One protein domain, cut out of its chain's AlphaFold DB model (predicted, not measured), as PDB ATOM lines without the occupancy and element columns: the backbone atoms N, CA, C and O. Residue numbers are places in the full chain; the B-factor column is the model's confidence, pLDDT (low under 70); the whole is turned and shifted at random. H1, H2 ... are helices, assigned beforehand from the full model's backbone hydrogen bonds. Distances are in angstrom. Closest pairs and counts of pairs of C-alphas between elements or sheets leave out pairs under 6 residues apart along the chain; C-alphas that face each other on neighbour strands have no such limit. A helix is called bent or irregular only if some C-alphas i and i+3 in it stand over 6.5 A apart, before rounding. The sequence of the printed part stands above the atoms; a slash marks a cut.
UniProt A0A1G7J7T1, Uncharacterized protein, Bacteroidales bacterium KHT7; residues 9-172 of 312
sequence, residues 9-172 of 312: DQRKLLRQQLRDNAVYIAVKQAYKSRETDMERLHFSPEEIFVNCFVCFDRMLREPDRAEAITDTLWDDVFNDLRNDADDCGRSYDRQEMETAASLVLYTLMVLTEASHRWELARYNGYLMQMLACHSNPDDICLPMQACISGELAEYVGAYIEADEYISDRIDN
ATOM      1  N   ASP A   9     -51.032   1.179 229.791       80.06
ATOM      2  CA  ASP A   9     -49.972   0.930 230.766       80.06
ATOM      3  C   ASP A   9     -49.516   2.221 231.451       80.06
ATOM      4  O   ASP A   9     -49.368   2.242 232.675       80.06
ATOM      5  N   GLN A  10     -49.394   3.322 230.701       82.56
ATOM      6  CA  GLN A  10     -49.096   4.642 231.264       82.56
ATOM      7  C   GLN A  10     -50.207   5.114 232.208       82.56
ATOM      8  O   GLN A  10     -49.917   5.531 233.329       82.56
ATOM      9  N   ARG A  11     -51.482   4.967 231.817       86.31
ATOM     10  CA  ARG A  11     -52.627   5.303 232.684       86.31
ATOM     11  C   ARG A  11     -52.614   4.487 233.976       86.31
ATOM     12  O   ARG A  11     -52.821   5.024 235.064       86.31
ATOM     13  N   LYS A  12     -52.337   3.182 233.885       82.12
ATOM     14  CA  LYS A  12     -52.246   2.294 235.055       82.12
ATOM     15  C   LYS A  12     -51.098   2.689 235.984       82.12
ATOM     16  O   LYS A  12     -51.283   2.660 237.201       82.12
ATOM     17  N   LEU A  13     -49.942   3.042 235.427       76.69
ATOM     18  CA  LEU A  13     -48.775   3.481 236.187       76.69
ATOM     19  C   LEU A  13     -49.044   4.807 236.912       76.69
ATOM     20  O   LEU A  13     -48.873   4.875 238.130       76.69
ATOM     21  N   LEU A  14     -49.547   5.816 236.195       81.31
ATOM     22  CA  LEU A  14     -49.872   7.129 236.761       81.31
ATOM     23  C   LEU A  14     -50.909   7.022 237.874       81.31
ATOM     24  O   LEU A  14     -50.725   7.588 238.946       81.31
ATOM     25  N   ARG A  15     -51.955   6.213 237.685       83.25
ATOM     26  CA  ARG A  15     -52.967   5.970 238.722       83.25
ATOM     27  C   ARG A  15     -52.382   5.408 240.015       83.25
ATOM     28  O   ARG A  15     -52.909   5.680 241.091       83.25
ATOM     29  N   GLN A  16     -51.338   4.584 239.924       75.62
ATOM     30  CA  GLN A  16     -50.667   4.042 241.105       75.62
ATOM     31  C   GLN A  16     -49.812   5.102 241.801       75.62
ATOM     32  O   GLN A  16     -49.822   5.165 243.026       75.62
ATOM     33  N   GLN A  17     -49.111   5.935 241.034       74.56
ATOM     34  CA  GLN A  17     -48.207   6.969 241.548       74.56
ATOM     35  C   GLN A  17     -48.950   8.156 242.155       74.56
ATOM     36  O   GLN A  17     -48.598   8.642 243.224       74.56
ATOM     37  N   LEU A  18     -50.013   8.589 241.485       80.69
ATOM     38  CA  LEU A  18     -50.795   9.765 241.838       80.69
ATOM     39  C   LEU A  18     -51.984   9.424 242.734       80.69
ATOM     40  O   LEU A  18     -52.812  10.292 242.986       80.69
ATOM     41  N   ARG A  19     -52.094   8.177 243.221       81.31
ATOM     42  CA  ARG A  19     -53.268   7.660 243.954       81.31
ATOM     43  C   ARG A  19     -53.787   8.620 245.022       81.31
ATOM     44  O   ARG A  19     -54.993   8.706 245.235       81.31
ATOM     45  N   ASP A  20     -52.867   9.310 245.671       78.56
ATOM     46  CA  ASP A  20     -53.155  10.182 246.788       78.56
ATOM     47  C   ASP A  20     -52.689  11.644 246.542       78.56
ATOM     48  O   ASP A  20     -52.446  12.400 247.491       78.56
ATOM     49  N   ASN A  21     -52.459  12.014 245.281       87.62
ATOM     50  CA  ASN A  21     -52.193  13.386 244.856       87.62
ATOM     51  C   ASN A  21     -53.511  14.174 244.895       87.62
ATOM     52  O   ASN A  21     -54.504  13.731 244.316       87.62
ATOM     53  N   ALA A  22     -53.533  15.323 245.575       89.56
ATOM     54  CA  ALA A  22     -54.773  16.059 245.833       89.56
ATOM     55  C   ALA A  22     -55.459  16.538 244.541       89.56
ATOM     56  O   ALA A  22     -56.674  16.395 244.400       89.56
ATOM     57  N   VAL A  23     -54.682  17.023 243.566       94.25
ATOM     58  CA  VAL A  23     -55.207  17.460 242.265       94.25
ATOM     59  C   VAL A  23     -55.748  16.269 241.476       94.25
ATOM     60  O   VAL A  23     -56.873  16.322 240.984       94.25
ATOM     61  N   TYR A  24     -54.999  15.167 241.384       93.94
ATOM     62  CA  TYR A  24     -55.457  13.973 240.667       93.94
ATOM     63  C   TYR A  24     -56.714  13.365 241.300       93.94
ATOM     64  O   TYR A  24     -57.611  12.934 240.578       93.94
ATOM     65  N   ILE A  25     -56.810  13.346 242.636       93.06
ATOM     66  CA  ILE A  25     -58.021  12.904 243.337       93.06
ATOM     67  C   ILE A  25     -59.215  13.765 242.918       93.06
ATOM     68  O   ILE A  25     -60.242  13.195 242.544       93.06
ATOM     69  N   ALA A  26     -59.075  15.093 242.934       96.06
ATOM     70  CA  ALA A  26     -60.147  16.009 242.549       96.06
ATOM     71  C   ALA A  26     -60.570  15.805 241.084       96.06
ATOM     72  O   ALA A  26     -61.743  15.554 240.816       96.06
ATOM     73  N   VAL A  27     -59.611  15.788 240.151       96.88
ATOM     74  CA  VAL A  27     -59.856  15.554 238.714       96.88
ATOM     75  C   VAL A  27     -60.556  14.215 238.481       96.88
ATOM     76  O   VAL A  27     -61.526  14.124 237.729       96.88
ATOM     77  N   LYS A  28     -60.099  13.152 239.147       95.88
ATOM     78  CA  LYS A  28     -60.697  11.822 239.020       95.88
ATOM     79  C   LYS A  28     -62.115  11.774 239.576       95.88
ATOM     80  O   LYS A  28     -62.968  11.144 238.960       95.88
ATOM     81  N   GLN A  29     -62.372  12.388 240.727       95.44
ATOM     82  CA  GLN A  29     -63.719  12.437 241.296       95.44
ATOM     83  C   GLN A  29     -64.673  13.242 240.408       95.44
ATOM     84  O   GLN A  29     -65.795  12.794 240.183       95.44
ATOM     85  N   ALA A  30     -64.202  14.358 239.849       96.88
ATOM     86  CA  ALA A  30     -64.994  15.235 238.997       96.88
ATOM     87  C   ALA A  30     -65.325  14.611 237.633       96.88
ATOM     88  O   ALA A  30     -66.452  14.720 237.156       96.88
ATOM     89  N   TYR A  31     -64.349  13.958 236.992       97.06
ATOM     90  CA  TYR A  31     -64.418  13.682 235.551       97.06
ATOM     91  C   TYR A  31     -64.313  12.211 235.159       97.06
ATOM     92  O   TYR A  31     -64.305  11.893 233.971       97.06
ATOM     93  N   LYS A  32     -64.289  11.272 236.113       95.31
ATOM     94  CA  LYS A  32     -64.256   9.840 235.766       95.31
ATOM     95  C   LYS A  32     -65.486   9.380 234.971       95.31
ATOM     96  O   LYS A  32     -65.349   8.484 234.142       95.31
ATOM     97  N   SER A  33     -66.660   9.967 235.204       93.25
ATOM     98  CA  SER A  33     -67.859   9.685 234.398       93.25
ATOM     99  C   SER A  33     -67.681  10.120 232.943       93.25
ATOM    100  O   SER A  33     -68.020   9.358 232.044       93.25
ATOM    101  N   ARG A  34     -67.043  11.275 232.705       92.31
ATOM    102  CA  ARG A  34     -66.821  11.833 231.362       92.31
ATOM    103  C   ARG A  34     -65.982  10.929 230.461       92.31
ATOM    104  O   ARG A  34     -66.240  10.865 229.268       92.31
ATOM    105  N   GLU A  35     -65.035  10.172 231.018       92.62
ATOM    106  CA  GLU A  35     -64.284   9.154 230.257       92.62
ATOM    107  C   GLU A  35     -65.208   8.093 229.633       92.62
ATOM    108  O   GLU A  35     -64.913   7.563 228.565       92.62
ATOM    109  N   THR A  36     -66.313   7.773 230.312       89.44
ATOM    110  CA  THR A  36     -67.308   6.806 229.826       89.44
ATOM    111  C   THR A  36     -68.285   7.459 228.851       89.44
ATOM    112  O   THR A  36     -68.677   6.810 227.889       89.44
ATOM    113  N   ASP A  37     -68.633   8.732 229.072       91.00
ATOM    114  CA  ASP A  37     -69.504   9.509 228.178       91.00
ATOM    115  C   ASP A  37     -68.852   9.772 226.803       91.00
ATOM    116  O   ASP A  37     -69.550   9.879 225.800       91.00
ATOM    117  N   MET A  38     -67.517   9.869 226.749       93.19
ATOM    118  CA  MET A  38     -66.744   9.965 225.504       93.19
ATOM    119  C   MET A  38     -66.490   8.565 224.923       93.19
ATOM    120  O   MET A  38     -65.429   7.977 225.146       93.19
ATOM    121  N   GLU A  39     -67.471   8.017 224.205       90.69
ATOM    122  CA  GLU A  39     -67.474   6.660 223.640       90.69
ATOM    123  C   GLU A  39     -66.326   6.342 222.670       90.69
ATOM    124  O   GLU A  39     -65.999   5.167 222.498       90.69
ATOM    125  N   ARG A  40     -65.735   7.336 221.998       93.12
ATOM    126  CA  ARG A  40     -64.655   7.100 221.022       93.12
ATOM    127  C   ARG A  40     -63.318   7.551 221.578       93.12
ATOM    128  O   ARG A  40     -62.375   6.757 221.648       93.12
ATOM    129  N   LEU A  41     -63.247   8.809 222.011       92.69
ATOM    130  CA  LEU A  41     -62.010   9.371 222.530       92.69
ATOM    131  C   LEU A  41     -61.648   8.786 223.897       92.69
ATOM    132  O   LEU A  41     -60.468   8.656 224.177       92.69
ATOM    133  N   HIS A  42     -62.594   8.391 224.756       92.12
ATOM    134  CA  HIS A  42     -62.321   7.823 226.090       92.12
ATOM    135  C   HIS A  42     -61.287   8.613 226.920       92.12
ATOM    136  O   HIS A  42     -60.409   8.019 227.555       92.12
ATOM    137  N   PHE A  43     -61.326   9.946 226.856       95.31
ATOM    138  CA  PHE A  43     -60.302  10.790 227.470       95.31
ATOM    139  C   PHE A  43     -60.343  10.666 228.999       95.31
ATOM    140  O   PHE A  43     -61.384  10.884 229.626       95.31
ATOM    141  N   SER A  44     -59.234  10.250 229.605       95.12
ATOM    142  CA  SER A  44     -59.203   9.788 230.992       95.12
ATOM    143  C   SER A  44     -58.768  10.872 231.982       95.12
ATOM    144  O   SER A  44     -58.068  11.817 231.614       95.12
ATOM    145  N   PRO A  45     -59.089  10.726 233.282       95.62
ATOM    146  CA  PRO A  45     -58.599  11.637 234.318       95.62
ATOM    147  C   PRO A  45     -57.073  11.765 234.378       95.62
ATOM    148  O   PRO A  45     -56.555  12.823 234.722       95.62
ATOM    149  N   GLU A  46     -56.340  10.693 234.058       93.19
ATOM    150  CA  GLU A  46     -54.878  10.737 233.956       93.19
ATOM    151  C   GLU A  46     -54.414  11.650 232.812       93.19
ATOM    152  O   GLU A  46     -53.449  12.390 232.986       93.19
ATOM    153  N   GLU A  47     -55.107  11.627 231.671       94.50
ATOM    154  CA  GLU A  47     -54.810  12.493 230.527       94.50
ATOM    155  C   GLU A  47     -55.164  13.954 230.847       94.50
ATOM    156  O   GLU A  47     -54.360  14.842 230.574       94.50
ATOM    157  N   ILE A  48     -56.293  14.219 231.516       96.56
ATOM    158  CA  ILE A  48     -56.645  15.572 231.990       96.56
ATOM    159  C   ILE A  48     -55.552  16.114 232.920       96.56
ATOM    160  O   ILE A  48     -55.067  17.227 232.719       96.56
ATOM    161  N   PHE A  49     -55.138  15.314 233.910       94.88
ATOM    162  CA  PHE A  49     -54.100  15.684 234.872       94.88
ATOM    163  C   PHE A  49     -52.767  15.996 234.186       94.88
ATOM    164  O   PHE A  49     -52.166  17.036 234.429       94.88
ATOM    165  N   VAL A  50     -52.287  15.105 233.319       92.50
ATOM    166  CA  VAL A  50     -51.004  15.298 232.633       92.50
ATOM    167  C   VAL A  50     -51.028  16.576 231.801       92.50
ATOM    168  O   VAL A  50     -50.133  17.412 231.917       92.50
ATOM    169  N   ASN A  51     -52.076  16.754 231.003       94.88
ATOM    170  CA  ASN A  51     -52.149  17.853 230.052       94.88
ATOM    171  C   ASN A  51     -52.375  19.210 230.732       94.88
ATOM    172  O   ASN A  51     -51.815  20.211 230.280       94.88
ATOM    173  N   CYS A  52     -53.100  19.263 231.857       95.31
ATOM    174  CA  CYS A  52     -53.224  20.508 232.613       95.31
ATOM    175  C   CYS A  52     -51.894  20.913 233.268       95.31
ATOM    176  O   CYS A  52     -51.548  22.092 233.220       95.31
ATOM    177  N   PHE A  53     -51.103  19.962 233.783       94.06
ATOM    178  CA  PHE A  53     -49.773  20.256 234.330       94.06
ATOM    179  C   PHE A  53     -48.761  20.652 233.253       94.06
ATOM    180  O   PHE A  53     -47.958  21.544 233.495       94.06
ATOM    181  N   VAL A  54     -48.837  20.091 232.041       92.75
ATOM    182  CA  VAL A  54     -48.030  20.568 230.899       92.75
ATOM    183  C   VAL A  54     -48.295  22.053 230.622       92.75
ATOM    184  O   VAL A  54     -47.353  22.827 230.440       92.75
ATOM    185  N   CYS A  55     -49.563  22.470 230.636       94.69
ATOM    186  CA  CYS A  55     -49.931  23.873 230.447       94.69
ATOM    187  C   CYS A  55     -49.507  24.738 231.643       94.69
ATOM    188  O   CYS A  55     -48.951  25.822 231.463       94.69
ATOM    189  N   PHE A  56     -49.733  24.250 232.862       95.50
ATOM    190  CA  PHE A  56     -49.420  24.972 234.091       95.50
ATOM    191  C   PHE A  56     -47.916  25.213 234.243       95.50
ATOM    192  O   PHE A  56     -47.498  26.339 234.501       95.50
ATOM    193  N   ASP A  57     -47.095  24.197 233.981       94.25
ATOM    194  CA  ASP A  57     -45.637  24.292 234.028       94.25
ATOM    195  C   ASP A  57     -45.103  25.293 232.998       94.25
ATOM    196  O   ASP A  57     -44.199  26.073 233.300       94.25
ATOM    197  N   ARG A  58     -45.692  25.333 231.793       92.81
ATOM    198  CA  ARG A  58     -45.358  26.335 230.766       92.81
ATOM    199  C   ARG A  58     -45.625  27.754 231.277       92.81
ATOM    200  O   ARG A  58     -44.764  28.620 231.139       92.81
ATOM    201  N   MET A  59     -46.778  27.984 231.909       94.12
ATOM    202  CA  MET A  59     -47.110  29.290 232.495       94.12
ATOM    203  C   MET A  59     -46.211  29.648 233.689       94.12
ATOM    204  O   MET A  59     -45.865  30.814 233.859       94.12
ATOM    205  N   LEU A  60     -45.804  28.665 234.501       93.62
ATOM    206  CA  LEU A  60     -44.891  28.879 235.628       93.62
ATOM    207  C   LEU A  60     -43.472  29.247 235.178       93.62
ATOM    208  O   LEU A  60     -42.846  30.102 235.805       93.62
ATOM    209  N   ARG A  61     -42.981  28.636 234.092       92.56
ATOM    210  CA  ARG A  61     -41.651  28.905 233.513       92.56
ATOM    211  C   ARG A  61     -41.571  30.238 232.789       92.56
ATOM    212  O   ARG A  61     -40.533  30.892 232.816       92.56
ATOM    213  N   GLU A  62     -42.650  30.617 232.113       92.06
ATOM    214  CA  GLU A  62     -42.706  31.806 231.267       92.06
ATOM    215  C   GLU A  62     -43.820  32.762 231.741       92.06
ATOM    216  O   GLU A  62     -44.727  33.074 230.964       92.06
ATOM    217  N   PRO A  63     -43.779  33.262 232.996       88.06
ATOM    218  CA  PRO A  63     -44.862  34.075 233.554       88.06
ATOM    219  C   PRO A  63     -45.070  35.378 232.770       88.06
ATOM    220  O   PRO A  63     -46.204  35.806 232.571       88.06
ATOM    221  N   ASP A  64     -43.995  35.960 232.230       90.00
ATOM    222  CA  ASP A  64     -44.053  37.163 231.387       90.00
ATOM    223  C   ASP A  64     -44.760  36.924 230.043       90.00
ATOM    224  O   ASP A  64     -45.170  37.871 229.372       90.00
ATOM    225  N   ARG A  65     -44.920  35.659 229.637       91.81
ATOM    226  CA  ARG A  65     -45.618  35.255 228.410       91.81
ATOM    227  C   ARG A  65     -46.980  34.630 228.688       91.81
ATOM    228  O   ARG A  65     -47.601  34.135 227.752       91.81
ATOM    229  N   ALA A  66     -47.461  34.666 229.934       89.88
ATOM    230  CA  ALA A  66     -48.729  34.057 230.319       89.88
ATOM    231  C   ALA A  66     -49.913  34.551 229.466       89.88
ATOM    232  O   ALA A  66     -50.762  33.741 229.114       89.88
ATOM    233  N   GLU A  67     -49.931  35.826 229.056       92.50
ATOM    234  CA  GLU A  67     -50.931  36.376 228.119       92.50
ATOM    235  C   GLU A  67     -50.915  35.644 226.779       92.50
ATOM    236  O   GLU A  67     -51.884  34.993 226.411       92.50
ATOM    237  N   ALA A  68     -49.762  35.660 226.106       93.31
ATOM    238  CA  ALA A  68     -49.588  35.045 224.798       93.31
ATOM    239  C   ALA A  68     -49.812  33.525 224.828       93.31
ATOM    240  O   ALA A  68     -50.262  32.955 223.842       93.31
ATOM    241  N   ILE A  69     -49.481  32.863 225.944       93.44
ATOM    242  CA  ILE A  69     -49.785  31.442 226.152       93.44
ATOM    243  C   ILE A  69     -51.296  31.237 226.257       93.44
ATOM    244  O   ILE A  69     -51.819  30.309 225.655       93.44
ATOM    245  N   THR A  70     -51.985  32.089 227.018       93.50
ATOM    246  CA  THR A  70     -53.433  32.004 227.228       93.50
ATOM    247  C   THR A  70     -54.192  32.255 225.922       93.50
ATOM    248  O   THR A  70     -55.122  31.510 225.626       93.50
ATOM    249  N   ASP A  71     -53.762  33.228 225.113       92.75
ATOM    250  CA  ASP A  71     -54.388  33.589 223.831       92.75
ATOM    251  C   ASP A  71     -54.441  32.430 222.828       92.75
ATOM    252  O   ASP A  71     -55.395  32.319 222.061       92.75
ATOM    253  N   THR A  72     -53.431  31.556 222.825       93.56
ATOM    254  CA  THR A  72     -53.371  30.403 221.911       93.56
ATOM    255  C   THR A  72     -53.770  29.093 222.574       93.56
ATOM    256  O   THR A  72     -53.794  28.061 221.910       93.56
ATOM    257  N   LEU A  73     -54.078  29.096 223.875       94.69
ATOM    258  CA  LEU A  73     -54.149  27.867 224.661       94.69
ATOM    259  C   LEU A  73     -55.230  26.906 224.169       94.69
ATOM    260  O   LEU A  73     -54.997  25.700 224.126       94.69
ATOM    261  N   TRP A  74     -56.407  27.428 223.817       95.75
ATOM    262  CA  TRP A  74     -57.494  26.601 223.297       95.75
ATOM    263  C   TRP A  74     -57.065  25.864 222.028       95.75
ATOM    264  O   TRP A  74     -57.153  24.638 221.964       95.75
ATOM    265  N   ASP A  75     -56.568  26.614 221.043       94.88
ATOM    266  CA  ASP A  75     -56.153  26.065 219.758       94.88
ATOM    267  C   ASP A  75     -54.967  25.115 219.919       94.88
ATOM    268  O   ASP A  75     -54.957  24.058 219.292       94.88
ATOM    269  N   ASP A  76     -54.001  25.452 220.775       95.06
ATOM    270  CA  ASP A  76     -52.855  24.597 221.081       95.06
ATOM    271  C   ASP A  76     -53.337  23.254 221.667       95.06
ATOM    272  O   ASP A  76     -52.992  22.193 221.153       95.06
ATOM    273  N   VAL A  77     -54.187  23.277 222.704       95.94
ATOM    274  CA  VAL A  77     -54.682  22.052 223.359       95.94
ATOM    275  C   VAL A  77     -55.552  21.223 222.419       95.94
ATOM    276  O   VAL A  77     -55.359  20.011 222.315       95.94
ATOM    277  N   PHE A  78     -56.499  21.853 221.725       95.94
ATOM    278  CA  PHE A  78     -57.405  21.159 220.815       95.94
ATOM    279  C   PHE A  78     -56.645  20.517 219.650       95.94
ATOM    280  O   PHE A  78     -56.871  19.349 219.328       95.94
ATOM    281  N   ASN A  79     -55.740  21.263 219.011       95.06
ATOM    282  CA  ASN A  79     -54.992  20.749 217.869       95.06
ATOM    283  C   ASN A  79     -53.977  19.689 218.281       95.06
ATOM    284  O   ASN A  79     -53.854  18.699 217.563       95.06
ATOM    285  N   ASP A  80     -53.293  19.852 219.413       95.00
ATOM    286  CA  ASP A  80     -52.351  18.840 219.884       95.00
ATOM    287  C   ASP A  80     -53.083  17.535 220.247       95.00
ATOM    288  O   ASP A  80     -52.648  16.472 219.809       95.00
ATOM    289  N   LEU A  81     -54.232  17.587 220.946       95.06
ATOM    290  CA  LEU A  81     -55.046  16.386 221.212       95.06
ATOM    291  C   LEU A  81     -55.516  15.710 219.924       95.06
ATOM    292  O   LEU A  81     -55.495  14.485 219.823       95.06
ATOM    293  N   ARG A  82     -55.948  16.507 218.943       95.31
ATOM    294  CA  ARG A  82     -56.403  16.017 217.642       95.31
ATOM    295  C   ARG A  82     -55.285  15.297 216.895       95.31
ATOM    296  O   ARG A  82     -55.481  14.172 216.449       95.31
ATOM    297  N   ASN A  83     -54.124  15.938 216.788       94.44
ATOM    298  CA  ASN A  83     -52.970  15.372 216.099       94.44
ATOM    299  C   ASN A  83     -52.490  14.091 216.800       94.44
ATOM    300  O   ASN A  83     -52.226  13.098 216.134       94.44
ATOM    301  N   ASP A  84     -52.449  14.073 218.135       92.56
ATOM    302  CA  ASP A  84     -52.023  12.893 218.892       92.56
ATOM    303  C   ASP A  84     -53.046  11.741 218.808       92.56
ATOM    304  O   ASP A  84     -52.672  10.568 218.758       92.56
ATOM    305  N   ALA A  85     -54.346  12.053 218.718       93.31
ATOM    306  CA  ALA A  85     -55.391  11.069 218.435       93.31
ATOM    307  C   ALA A  85     -55.232  10.448 217.042       93.31
ATOM    308  O   ALA A  85     -55.321   9.222 216.916       93.31
ATOM    309  N   ASP A  86     -54.955  11.272 216.029       93.00
ATOM    310  CA  ASP A  86     -54.675  10.825 214.662       93.00
ATOM    311  C   ASP A  86     -53.424   9.925 214.625       93.00
ATOM    312  O   ASP A  86     -53.473   8.820 214.076       93.00
ATOM    313  N   ASP A  87     -52.336  10.337 215.286       90.81
ATOM    314  CA  ASP A  87     -51.073   9.591 215.356       90.81
ATOM    315  C   ASP A  87     -51.218   8.249 216.096       90.81
ATOM    316  O   ASP A  87     -50.624   7.238 215.706       90.81
ATOM    317  N   CYS A  88     -52.042   8.205 217.147       87.44
ATOM    318  CA  CYS A  88     -52.322   6.992 217.919       87.44
ATOM    319  C   CYS A  88     -53.457   6.130 217.335       87.44
ATOM    320  O   CYS A  88     -53.767   5.071 217.891       87.44
ATOM    321  N   GLY A  89     -54.102   6.565 216.247       89.94
ATOM    322  CA  GLY A  89     -55.232   5.870 215.627       89.94
ATOM    323  C   GLY A  89     -56.484   5.794 216.512       89.94
ATOM    324  O   GLY A  89     -57.268   4.846 216.396       89.94
ATOM    325  N   ARG A  90     -56.672   6.753 217.423       92.06
ATOM    326  CA  ARG A  90     -57.819   6.811 218.337       92.06
ATOM    327  C   ARG A  90     -58.936   7.613 217.685       92.06
ATOM    328  O   ARG A  90     -58.777   8.792 217.397       92.06
ATOM    329  N   SER A  91     -60.081   6.979 217.453       93.88
ATOM    330  CA  SER A  91     -61.248   7.674 216.910       93.88
ATOM    331  C   SER A  91     -61.780   8.706 217.898       93.88
ATOM    332  O   SER A  91     -61.798   8.454 219.099       93.88
ATOM    333  N   TYR A  92     -62.296   9.811 217.382       94.81
ATOM    334  CA  TYR A  92     -62.968  10.841 218.164       94.81
ATOM    335  C   TYR A  92     -64.091  11.460 217.334       94.81
ATOM    336  O   TYR A  92     -64.127  11.334 216.104       94.81
ATOM    337  N   ASP A  93     -65.023  12.129 217.997       94.56
ATOM    338  CA  ASP A  93     -65.821  13.163 217.351       94.56
ATOM    339  C   ASP A  93     -65.416  14.559 217.838       94.56
ATOM    340  O   ASP A  93     -64.616  14.733 218.762       94.56
ATOM    341  N   ARG A  94     -65.924  15.583 217.150       94.44
ATOM    342  CA  ARG A  94     -65.571  16.968 217.452       94.44
ATOM    343  C   ARG A  94     -66.025  17.388 218.853       94.44
ATOM    344  O   ARG A  94     -65.286  18.109 219.511       94.44
ATOM    345  N   GLN A  95     -67.195  16.939 219.296       95.06
ATOM    346  CA  GLN A  95     -67.767  17.334 220.579       95.06
ATOM    347  C   GLN A  95     -66.999  16.701 221.746       95.06
ATOM    348  O   GLN A  95     -66.738  17.369 222.747       95.06
ATOM    349  N   GLU A  96     -66.572  15.444 221.612       95.38
ATOM    350  CA  GLU A  96     -65.666  14.790 222.559       95.38
ATOM    351  C   GLU A  96     -64.329  15.532 222.656       95.38
ATOM    352  O   GLU A  96     -63.818  15.736 223.755       95.38
ATOM    353  N   MET A  97     -63.785  15.985 221.523       95.81
ATOM    354  CA  MET A  97     -62.530  16.740 221.493       95.81
ATOM    355  C   MET A  97     -62.670  18.125 222.150       95.81
ATOM    356  O   MET A  97     -61.824  18.521 222.951       95.81
ATOM    357  N   GLU A  98     -63.761  18.846 221.865       96.56
ATOM    358  CA  GLU A  98     -64.092  20.131 222.507       96.56
ATOM    359  C   GLU A  98     -64.286  19.955 224.023       96.56
ATOM    360  O   GLU A  98     -63.787  20.757 224.820       96.56
ATOM    361  N   THR A  99     -64.923  18.855 224.434       96.56
ATOM    362  CA  THR A  99     -65.084  18.478 225.844       96.56
ATOM    363  C   THR A  99     -63.728  18.191 226.491       96.56
ATOM    364  O   THR A  99     -63.420  18.766 227.532       96.56
ATOM    365  N   ALA A 100     -62.881  17.362 225.875       97.06
ATOM    366  CA  ALA A 100     -61.554  17.024 226.388       97.06
ATOM    367  C   ALA A 100     -60.669  18.267 226.578       97.06
ATOM    368  O   ALA A 100     -60.087  18.446 227.652       97.06
ATOM    369  N   ALA A 101     -60.631  19.163 225.586       97.25
ATOM    370  CA  ALA A 101     -59.912  20.431 225.689       97.25
ATOM    371  C   ALA A 101     -60.465  21.296 226.836       97.25
ATOM    372  O   ALA A 101     -59.706  21.806 227.661       97.25
ATOM    373  N   SER A 102     -61.791  21.387 226.961       97.75
ATOM    374  CA  SER A 102     -62.458  22.162 228.014       97.75
ATOM    375  C   SER A 102     -62.163  21.633 229.424       97.75
ATOM    376  O   SER A 102     -61.946  22.425 230.340       97.75
ATOM    377  N   LEU A 103     -62.089  20.308 229.603       97.88
ATOM    378  CA  LEU A 103     -61.697  19.674 230.870       97.88
ATOM    379  C   LEU A 103     -60.258  20.042 231.267       97.88
ATOM    380  O   LEU A 103     -59.995  20.335 232.436       97.88
ATOM    381  N   VAL A 104     -59.330  20.070 230.301       97.81
ATOM    382  CA  VAL A 104     -57.936  20.497 230.524       97.81
ATOM    383  C   VAL A 104     -57.877  21.975 230.907       97.81
ATOM    384  O   VAL A 104     -57.270  22.310 231.926       97.81
ATOM    385  N   LEU A 105     -58.535  22.849 230.137       97.06
ATOM    386  CA  LEU A 105     -58.535  24.294 230.382       97.06
ATOM    387  C   LEU A 105     -59.144  24.644 231.741       97.06
ATOM    388  O   LEU A 105     -58.559  25.428 232.486       97.06
ATOM    389  N   TYR A 106     -60.284  24.050 232.099       98.06
ATOM    390  CA  TYR A 106     -60.901  24.348 233.388       98.06
ATOM    391  C   TYR A 106     -60.052  23.856 234.558       98.06
ATOM    392  O   TYR A 106     -59.889  24.558 235.555       98.06
ATOM    393  N   THR A 107     -59.449  22.672 234.427       98.06
ATOM    394  CA  THR A 107     -58.523  22.169 235.446       98.06
ATOM    395  C   THR A 107     -57.325  23.107 235.597       98.06
ATOM    396  O   THR A 107     -56.944  23.414 236.723       98.06
ATOM    397  N   LEU A 108     -56.770  23.629 234.496       97.44
ATOM    398  CA  LEU A 108     -55.714  24.643 234.540       97.44
ATOM    399  C   LEU A 108     -56.164  25.911 235.278       97.44
ATOM    400  O   LEU A 108     -55.417  26.399 236.118       97.44
ATOM    401  N   MET A 109     -57.376  26.415 235.020       97.25
ATOM    402  CA  MET A 109     -57.919  27.582 235.735       97.25
ATOM    403  C   MET A 109     -57.999  27.352 237.247       97.25
ATOM    404  O   MET A 109     -57.721  28.254 238.035       97.25
ATOM    405  N   VAL A 110     -58.366  26.139 237.670       97.50
ATOM    406  CA  VAL A 110     -58.363  25.774 239.093       97.50
ATOM    407  C   VAL A 110     -56.940  25.805 239.658       97.50
ATOM    408  O   VAL A 110     -56.748  26.294 240.768       97.50
ATOM    409  N   LEU A 111     -55.938  25.338 238.906       97.31
ATOM    410  CA  LEU A 111     -54.533  25.381 239.332       97.31
ATOM    411  C   LEU A 111     -53.989  26.811 239.417       97.31
ATOM    412  O   LEU A 111     -53.328  27.154 240.397       97.31
ATOM    413  N   THR A 112     -54.273  27.662 238.430       96.06
ATOM    414  CA  THR A 112     -53.842  29.067 238.447       96.06
ATOM    415  C   THR A 112     -54.511  29.837 239.583       96.06
ATOM    416  O   THR A 112     -53.836  30.617 240.250       96.06
ATOM    417  N   GLU A 113     -55.786  29.576 239.879       95.44
ATOM    418  CA  GLU A 113     -56.480  30.164 241.031       95.44
ATOM    419  C   GLU A 113     -55.870  29.686 242.361       95.44
ATOM    420  O   GLU A 113     -55.485  30.492 243.210       95.44
ATOM    421  N   ALA A 114     -55.703  28.368 242.514       95.06
ATOM    422  CA  ALA A 114     -55.134  27.740 243.706       95.06
ATOM    423  C   ALA A 114     -53.665  28.123 243.958       95.06
ATOM    424  O   ALA A 114     -53.186  28.016 245.084       95.06
ATOM    425  N   SER A 115     -52.949  28.587 242.929       93.69
ATOM    426  CA  SER A 115     -51.573  29.073 243.061       93.69
ATOM    427  C   SER A 115     -51.448  30.364 243.868       93.69
ATOM    428  O   SER A 115     -50.350  30.698 244.310       93.69
ATOM    429  N   HIS A 116     -52.542  31.125 244.006       89.94
ATOM    430  CA  HIS A 116     -52.552  32.479 244.567       89.94
ATOM    431  C   HIS A 116     -51.568  33.462 243.890       89.94
ATOM    432  O   HIS A 116     -51.256  34.516 244.448       89.94
ATOM    433  N   ARG A 117     -51.099  33.160 242.669       91.50
ATOM    434  CA  ARG A 117     -50.265  34.052 241.853       91.50
ATOM    435  C   ARG A 117     -51.142  34.870 240.917       91.50
ATOM    436  O   ARG A 117     -51.656  34.360 239.918       91.50
ATOM    437  N   TRP A 118     -51.305  36.153 241.230       90.44
ATOM    438  CA  TRP A 118     -52.165  37.053 240.459       90.44
ATOM    439  C   TRP A 118     -51.736  37.156 238.986       90.44
ATOM    440  O   TRP A 118     -52.594  37.329 238.121       90.44
ATOM    441  N   GLU A 119     -50.437  37.010 238.688       91.81
ATOM    442  CA  GLU A 119     -49.907  37.067 237.321       91.81
ATOM    443  C   GLU A 119     -50.496  35.967 236.431       91.81
ATOM    444  O   GLU A 119     -50.644  36.173 235.228       91.81
ATOM    445  N   LEU A 120     -50.852  34.825 237.028       91.69
ATOM    446  CA  LEU A 120     -51.448  33.678 236.347       91.69
ATOM    447  C   LEU A 120     -52.978  33.739 236.400       91.69
ATOM    448  O   LEU A 120     -53.643  33.607 235.376       91.69
ATOM    449  N   ALA A 121     -53.542  33.992 237.585       93.38
ATOM    450  CA  ALA A 121     -54.987  33.964 237.810       93.38
ATOM    451  C   ALA A 121     -55.748  35.079 237.069       93.38
ATOM    452  O   ALA A 121     -56.919  34.910 236.733       93.38
ATOM    453  N   ARG A 122     -55.097  36.211 236.745       94.44
ATOM    454  CA  ARG A 122     -55.744  37.333 236.033       94.44
ATOM    455  C   ARG A 122     -56.336  36.959 234.670       94.44
ATOM    456  O   ARG A 122     -57.221  37.660 234.188       94.44
ATOM    457  N   TYR A 123     -55.882  35.860 234.068       93.00
ATOM    458  CA  TYR A 123     -56.371  35.369 232.780       93.00
ATOM    459  C   TYR A 123     -57.556  34.398 232.894       93.00
ATOM    460  O   TYR A 123     -58.153  34.045 231.878       93.00
ATOM    461  N   ASN A 124     -57.965  34.010 234.109       94.19
ATOM    462  CA  ASN A 124     -59.054  33.051 234.322       94.19
ATOM    463  C   ASN A 124     -60.386  33.517 233.711       94.19
ATOM    464  O   ASN A 124     -61.148  32.694 233.209       94.19
ATOM    465  N   GLY A 125     -60.657  34.826 233.681       93.69
ATOM    466  CA  GLY A 125     -61.846  35.362 233.007       93.69
ATOM    467  C   GLY A 125     -61.849  35.099 231.496       93.69
ATOM    468  O   GLY A 125     -62.882  34.741 230.935       93.69
ATOM    469  N   TYR A 126     -60.687  35.215 230.851       93.44
ATOM    470  CA  TYR A 126     -60.531  34.942 229.423       93.44
ATOM    471  C   TYR A 126     -60.603  33.438 229.121       93.44
ATOM    472  O   TYR A 126     -61.325  33.026 228.216       93.44
ATOM    473  N   LEU A 127     -59.956  32.604 229.946       93.75
ATOM    474  CA  LEU A 127     -60.071  31.142 229.860       93.75
ATOM    475  C   LEU A 127     -61.529  30.672 230.009       93.75
ATOM    476  O   LEU A 127     -61.979  29.815 229.250       93.75
ATOM    477  N   MET A 128     -62.293  31.276 230.929       95.62
ATOM    478  CA  MET A 128     -63.721  30.982 231.097       95.62
ATOM    479  C   MET A 128     -64.535  31.358 229.855       95.62
ATOM    480  O   MET A 128     -65.438  30.622 229.460       95.62
ATOM    481  N   GLN A 129     -64.225  32.496 229.231       94.56
ATOM    482  CA  GLN A 129     -64.897  32.916 228.005       94.56
ATOM    483  C   GLN A 129     -64.628  31.932 226.861       94.56
ATOM    484  O   GLN A 129     -65.573  31.541 226.181       94.56
ATOM    485  N   MET A 130     -63.377  31.493 226.683       93.38
ATOM    486  CA  MET A 130     -63.039  30.466 225.692       93.38
ATOM    487  C   MET A 130     -63.792  29.163 225.961       93.38
ATOM    488  O   MET A 130     -64.421  28.623 225.055       93.38
ATOM    489  N   LEU A 131     -63.811  28.696 227.212       94.56
ATOM    490  CA  LEU A 131     -64.567  27.505 227.598       94.56
ATOM    491  C   LEU A 131     -66.049  27.631 227.219       94.56
ATOM    492  O   LEU A 131     -66.598  26.726 226.596       94.56
ATOM    493  N   ALA A 132     -66.681  28.766 227.529       94.94
ATOM    494  CA  ALA A 132     -68.090  29.015 227.222       94.94
ATOM    495  C   ALA A 132     -68.397  29.106 225.714       94.94
ATOM    496  O   ALA A 132     -69.545  28.918 225.313       94.94
ATOM    497  N   CYS A 133     -67.400  29.387 224.870       94.75
ATOM    498  CA  CYS A 133     -67.559  29.376 223.414       94.75
ATOM    499  C   CYS A 133     -67.602  27.962 222.817       94.75
ATOM    500  O   CYS A 133     -68.093  27.803 221.699       94.75
ATOM    501  N   HIS A 134     -67.101  26.955 223.537       93.88
ATOM    502  CA  HIS A 134     -66.908  25.605 223.001       93.88
ATOM    503  C   HIS A 134     -67.633  24.506 223.779       93.88
ATOM    504  O   HIS A 134     -67.918  23.455 223.215       93.88
ATOM    505  N   SER A 135     -67.968  24.748 225.043       93.69
ATOM    506  CA  SER A 135     -68.655  23.796 225.914       93.69
ATOM    507  C   SER A 135     -69.696  24.497 226.775       93.69
ATOM    508  O   SER A 135     -69.609  25.697 227.030       93.69
ATOM    509  N   ASN A 136     -70.659  23.730 227.289       93.44
ATOM    510  CA  ASN A 136     -71.528  24.207 228.356       93.44
ATOM    511  C   ASN A 136     -70.715  24.329 229.662       93.44
ATOM    512  O   ASN A 136     -70.238  23.303 230.161       93.44
ATOM    513  N   PRO A 137     -70.553  25.532 230.245       93.12
ATOM    514  CA  PRO A 137     -69.762  25.700 231.458       93.12
ATOM    515  C   PRO A 137     -70.260  24.861 232.628       93.12
ATOM    516  O   PRO A 137     -69.441  24.329 233.366       93.12
ATOM    517  N   ASP A 138     -71.568  24.674 232.785       94.12
ATOM    518  CA  ASP A 138     -72.107  23.922 233.923       94.12
ATOM    519  C   ASP A 138     -71.680  22.448 233.889       94.12
ATOM    520  O   ASP A 138     -71.379  21.854 234.927       94.12
ATOM    521  N   ASP A 139     -71.568  21.880 232.687       93.00
ATOM    522  CA  ASP A 139     -71.151  20.496 232.468       93.00
ATOM    523  C   ASP A 139     -69.679  20.247 232.819       93.00
ATOM    524  O   ASP A 139     -69.302  19.112 233.140       93.00
ATOM    525  N   ILE A 140     -68.853  21.292 232.763       96.38
ATOM    526  CA  ILE A 140     -67.410  21.222 233.001       96.38
ATOM    527  C   ILE A 140     -67.065  21.723 234.406       96.38
ATOM    528  O   ILE A 140     -66.327  21.064 235.139       96.38
ATOM    529  N   CYS A 141     -67.610  22.868 234.802       96.88
ATOM    530  CA  CYS A 141     -67.222  23.595 236.001       96.88
ATOM    531  C   CYS A 141     -67.780  22.964 237.277       96.88
ATOM    532  O   CYS A 141     -67.026  22.726 238.222       96.88
ATOM    533  N   LEU A 142     -69.088  22.673 237.316       95.88
ATOM    534  CA  LEU A 142     -69.764  22.230 238.540       95.88
ATOM    535  C   LEU A 142     -69.183  20.928 239.119       95.88
ATOM    536  O   LEU A 142     -68.956  20.890 240.333       95.88
ATOM    537  N   PRO A 143     -68.875  19.884 238.314       96.44
ATOM    538  CA  PRO A 143     -68.277  18.661 238.846       96.44
ATOM    539  C   PRO A 143     -66.934  18.911 239.537       96.44
ATOM    540  O   PRO A 143     -66.676  18.354 240.599       96.44
ATOM    541  N   MET A 144     -66.091  19.773 238.965       96.56
ATOM    542  CA  MET A 144     -64.776  20.064 239.532       96.56
ATOM    543  C   MET A 144     -64.868  20.976 240.749       96.56
ATOM    544  O   MET A 144     -64.206  20.702 241.745       96.56
ATOM    545  N   GLN A 145     -65.734  21.993 240.732       94.75
ATOM    546  CA  GLN A 145     -65.975  22.855 241.895       94.75
ATOM    547  C   GLN A 145     -66.399  22.061 243.134       94.75
ATOM    548  O   GLN A 145     -65.931  22.349 244.233       94.75
ATOM    549  N   ALA A 146     -67.228  21.027 242.957       93.88
ATOM    550  CA  ALA A 146     -67.653  20.141 244.041       93.88
ATOM    551  C   ALA A 146     -66.505  19.303 244.645       93.88
ATOM    552  O   ALA A 146     -66.650  18.772 245.747       93.88
ATOM    553  N   CYS A 147     -65.376  19.184 243.942       93.00
ATOM    554  CA  CYS A 147     -64.209  18.402 244.347       93.00
ATOM    555  C   CYS A 147     -63.022  19.260 244.818       93.00
ATOM    556  O   CYS A 147     -62.017  18.702 245.264       93.00
ATOM    557  N   ILE A 148     -63.106  20.594 244.737       91.06
ATOM    558  CA  ILE A 148     -62.052  21.485 245.236       91.06
ATOM    559  C   ILE A 148     -62.018  21.416 246.767       91.06
ATOM    560  O   ILE A 148     -63.029  21.599 247.446       91.06
ATOM    561  N   SER A 149     -60.830  21.177 247.319       84.75
ATOM    562  CA  SER A 149     -60.583  21.101 248.760       84.75
ATOM    563  C   SER A 149     -59.395  21.976 249.161       84.75
ATOM    564  O   SER A 149     -58.585  22.367 248.320       84.75
ATOM    565  N   GLY A 150     -59.251  22.254 250.462       79.94
ATOM    566  CA  GLY A 150     -58.068  22.953 250.985       79.94
ATOM    567  C   GLY A 150     -56.758  22.212 250.684       79.94
ATOM    568  O   GLY A 150     -55.757  22.845 250.369       79.94
ATOM    569  N   GLU A 151     -56.789  20.874 250.665       83.12
ATOM    570  CA  GLU A 151     -55.624  20.039 250.335       83.12
ATOM    571  C   GLU A 151     -55.121  20.267 248.899       83.12
ATOM    572  O   GLU A 151     -53.931  20.108 248.631       83.12
ATOM    573  N   LEU A 152     -56.009  20.647 247.970       91.56
ATOM    574  CA  LEU A 152     -55.629  20.983 246.597       91.56
ATOM    575  C   LEU A 152     -54.801  22.269 246.564       91.56
ATOM    576  O   LEU A 152     -53.736  22.284 245.953       91.56
ATOM    577  N   ALA A 153     -55.260  23.326 247.236       89.38
ATOM    578  CA  ALA A 153     -54.536  24.595 247.288       89.38
ATOM    579  C   ALA A 153     -53.184  24.451 248.003       89.38
ATOM    580  O   ALA A 153     -52.165  24.918 247.497       89.38
ATOM    581  N   GLU A 154     -53.149  23.715 249.121       86.38
ATOM    582  CA  GLU A 154     -51.899  23.376 249.815       86.38
ATOM    583  C   GLU A 154     -50.924  22.625 248.901       86.38
ATOM    584  O   GLU A 154     -49.731  22.939 248.866       86.38
ATOM    585  N   TYR A 155     -51.426  21.658 248.126       91.19
ATOM    586  CA  TYR A 155     -50.614  20.931 247.158       91.19
ATOM    587  C   TYR A 155     -50.050  21.858 246.078       91.19
ATOM    588  O   TYR A 155     -48.861  21.780 245.785       91.19
ATOM    589  N   VAL A 156     -50.872  22.725 245.480       93.19
ATOM    590  CA  VAL A 156     -50.430  23.622 244.400       93.19
ATOM    591  C   VAL A 156     -49.370  24.605 244.899       93.19
ATOM    592  O   VAL A 156     -48.372  24.815 244.212       93.19
ATOM    593  N   GLY A 157     -49.525  25.149 246.109       88.94
ATOM    594  CA  GLY A 157     -48.492  25.983 246.730       88.94
ATOM    595  C   GLY A 157     -47.170  25.230 246.889       88.94
ATOM    596  O   GLY A 157     -46.134  25.671 246.391       88.94
ATOM    597  N   ALA A 158     -47.216  24.038 247.488       86.31
ATOM    598  CA  ALA A 158     -46.027  23.209 247.677       86.31
ATOM    599  C   ALA A 158     -45.405  22.724 246.351       86.31
ATOM    600  O   ALA A 158     -44.196  22.511 246.280       86.31
ATOM    601  N   TYR A 159     -46.210  22.562 245.296       91.50
ATOM    602  CA  TYR A 159     -45.757  22.211 243.947       91.50
ATOM    603  C   TYR A 159     -44.891  23.308 243.341       91.50
ATOM    604  O   TYR A 159     -43.804  23.034 242.840       91.50
ATOM    605  N   ILE A 160     -45.351  24.556 243.436       89.88
ATOM    606  CA  ILE A 160     -44.616  25.721 242.940       89.88
ATOM    607  C   ILE A 160     -43.313  25.900 243.725       89.88
ATOM    608  O   ILE A 160     -42.271  26.154 243.130       89.88
ATOM    609  N   GLU A 161     -43.351  25.727 245.048       86.31
ATOM    610  CA  GLU A 161     -42.159  25.816 245.901       86.31
ATOM    611  C   GLU A 161     -41.124  24.720 245.622       86.31
ATOM    612  O   GLU A 161     -39.930  24.936 245.830       86.31
ATOM    613  N   ALA A 162     -41.566  23.537 245.182       83.94
ATOM    614  CA  ALA A 162     -40.669  22.431 244.874       83.94
ATOM    615  C   ALA A 162     -39.800  22.699 243.634       83.94
ATOM    616  O   ALA A 162     -38.721  22.117 243.551       83.94
ATOM    617  N   ASP A 163     -40.256  23.548 242.700       83.69
ATOM    618  CA  ASP A 163     -39.593  23.850 241.415       83.69
ATOM    619  C   ASP A 163     -39.200  22.578 240.626       83.69
ATOM    620  O   ASP A 163     -38.220  22.522 239.887       83.69
ATOM    621  N   GLU A 164     -39.987  21.515 240.809       83.62
ATOM    622  CA  GLU A 164     -39.839  20.221 240.148       83.62
ATOM    623  C   GLU A 164     -41.086  19.954 239.301       83.62
ATOM    624  O   GLU A 164     -42.125  19.522 239.801       83.62
ATOM    625  N   TYR A 165     -40.976  20.200 238.000       86.44
ATOM    626  CA  TYR A 165     -42.114  20.183 237.089       86.44
ATOM    627  C   TYR A 165     -42.494  18.766 236.631       86.44
ATOM    628  O   TYR A 165     -41.645  17.951 236.255       86.44
ATOM    629  N   ILE A 166     -43.796  18.471 236.624       85.00
ATOM    630  CA  ILE A 166     -44.359  17.202 236.142       85.00
ATOM    631  C   ILE A 166     -44.086  17.020 234.641       85.00
ATOM    632  O   ILE A 166     -43.765  15.906 234.219       85.00
ATOM    633  N   SER A 167     -44.138  18.100 233.854       84.00
ATOM    634  CA  SER A 167     -43.843  18.099 232.411       84.00
ATOM    635  C   SER A 167     -42.467  17.515 232.064       84.00
ATOM    636  O   SER A 167     -42.385  16.664 231.180       84.00
ATOM    637  N   ASP A 168     -41.408  17.840 232.815       79.62
ATOM    638  CA  ASP A 168     -40.049  17.313 232.562       79.62
ATOM    639  C   ASP A 168     -39.948  15.793 232.726       79.62
ATOM    640  O   ASP A 168     -39.067  15.126 232.175       79.62
ATOM    641  N   ARG A 169     -40.828  15.224 233.547       72.19
ATOM    642  CA  ARG A 169     -40.803  13.804 233.905       72.19
ATOM    643  C   ARG A 169     -41.609  12.961 232.926       72.19
ATOM    644  O   ARG A 169     -41.246  11.807 232.693       72.19
ATOM    645  N   ILE A 170     -42.644  13.545 232.321       67.69
ATOM    646  CA  ILE A 170     -43.473  12.904 231.293       67.69
ATOM    647  C   ILE A 170     -42.643  12.602 230.037       67.69
ATOM    648  O   ILE A 170     -42.736  11.501 229.491       67.69
ATOM    649  N   ASP A 171     -41.777  13.530 229.623       60.66
ATOM    650  CA  ASP A 171     -40.962  13.383 228.408       60.66
ATOM    651  C   ASP A 171     -39.884  12.293 228.526       60.66
ATOM    652  O   ASP A 171     -39.499  11.679 227.531       60.66
ATOM    653  N   ASN A 172     -39.439  11.989 229.747       55.50
ATOM    654  CA  ASN A 172     -38.335  11.063 230.002       55.50
ATOM    655  C   ASN A 172     -38.762   9.597 230.203       55.50
ATOM    656  O   ASN A 172     -37.922   8.769 230.559       55.50
TER     657      ASN A 172
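Overview. This is residues 9 to 172 of the 312 residues of an uncharacterized protein of Bacteroidales bacterium KHT7 (UniProt A0A1G7J7T1). What would one see first? A rounded, compact ball of helices has the long H5 through its core, with H2, H3, H4b, H7 and H8 set round it and H9 across its end at residues 111 to 114. H7 runs side by side with H5 the opposite way, H3 crosses it, and H1 and H10 pack on H3 at the outside. What is it made of? The printed part has 164 residues with ten named helices, H1 to H10 in chain order, and no named strand, so its class is all helix; the helix packing is mostly crossed. How large is it? It is compact, with a radius of gyration of the C-alphas of 14.8 A and spans of 38 by 35 by 33 A.

Arrangement. What do the first helices touch? H1, residues 9 to 17, touches H3, residues 45 to 61, at residues 46 to 47 of H3 alone; the closest C-alphas, of Arg 11 and Glu 46, are 6.0 A apart. H2, residues 22 to 37, touches residues 45 to 49 of H3 alone at a steep tilt of 49 degrees, opposite ways, the closest C-alphas being those of Lys 28 and Pro 45, 5.2 A. H10, residues 166 to 170, touches residues 50 to 57 of H3 alone, closest at the C-alphas of Val 54 and Ser 167, 5.1 A. How does the chain go on after H3? H4, residues 63 to 87, was assigned as one helix by its hydrogen bonds but is bent, C-alphas 71 and 74 being 7.7 A apart; its arms H4a, residues 63 to 71, and H4b, residues 74 to 87, are about perpendicular at 73 degrees. H4a and H3 only just touch, only at the corner, with 3 pairs of C-alphas within 8 A, the closest being those of Met 59 and Ala 66, 5.5 A. H4b touches residues 97 to 105 alone of H5, residues 94 to 114, closest at the C-alphas of Phe 78 and Ala 101, 5.5 A. Which helix is the hub? H5 touches six other helices, among them H3 at a steep tilt of 52 degrees, the same way, with the closest C-alphas, of Cys 52 and Val 104, 5.2 A apart. H7, residues 124 to 134, touches it at a shallow tilt of 12 degrees, opposite ways, closest at the C-alphas of Ser 102 and Leu 131, 5.8 A, and H6, residues 118 to 121, closest at those of Thr 112 and Ala 121, 5.1 A. H8, residues 137 to 145, touches it closest at the C-alphas of Leu 103 and Ile 140, 6.3 A, and H9, residues 150 to 162, is about perpendicular to it at 79 degrees, with the closest C-alphas, of Ala 114 and Ala 153, 4.8 A apart. Are the helix backbones complete? Every O i to N i+4 pair is within hydrogen-bond range in H1, H3, H4b, H5, H9 and H10, against 9 of 12 in H2, 3 of 5 in H4a, 6 of 7 in H7 and 3 of 5 in H8; H6 is too short for such a pair.

Along the chain. Where are the anchors? H1 begins at C-alpha 9, (-49.972, 0.930, 230.766), H5 begins at C-alpha 94, (-65.571, 16.968, 217.452), and H10 ends at C-alpha 170, (-43.473, 12.904, 231.293). How long are the longer helices? From first to last C-alpha H5 is 30.2 A, H3 24.2 A, H2 23.9 A, H4b 19.8 A and H9 18.4 A. Which are irregular? H2 is, with C-alphas 30 and 33 7.8 A apart and a kink of 48 degrees near residue 30, and so is H4a, with C-alphas 64 and 67 7.7 A apart.

Size, cuts and confidence. How far does it reach? The two C-alphas farthest apart, of Gly 89 and Trp 118, are 40.0 A apart. Are there cuts or long links? The printed part has no cut and no long link; H2 to H3 and H4 to H5 are short, the other links tight. Where is confidence low? Residues 170 to 172 are under 70, and the mean pLDDT of the printed part is 91.4.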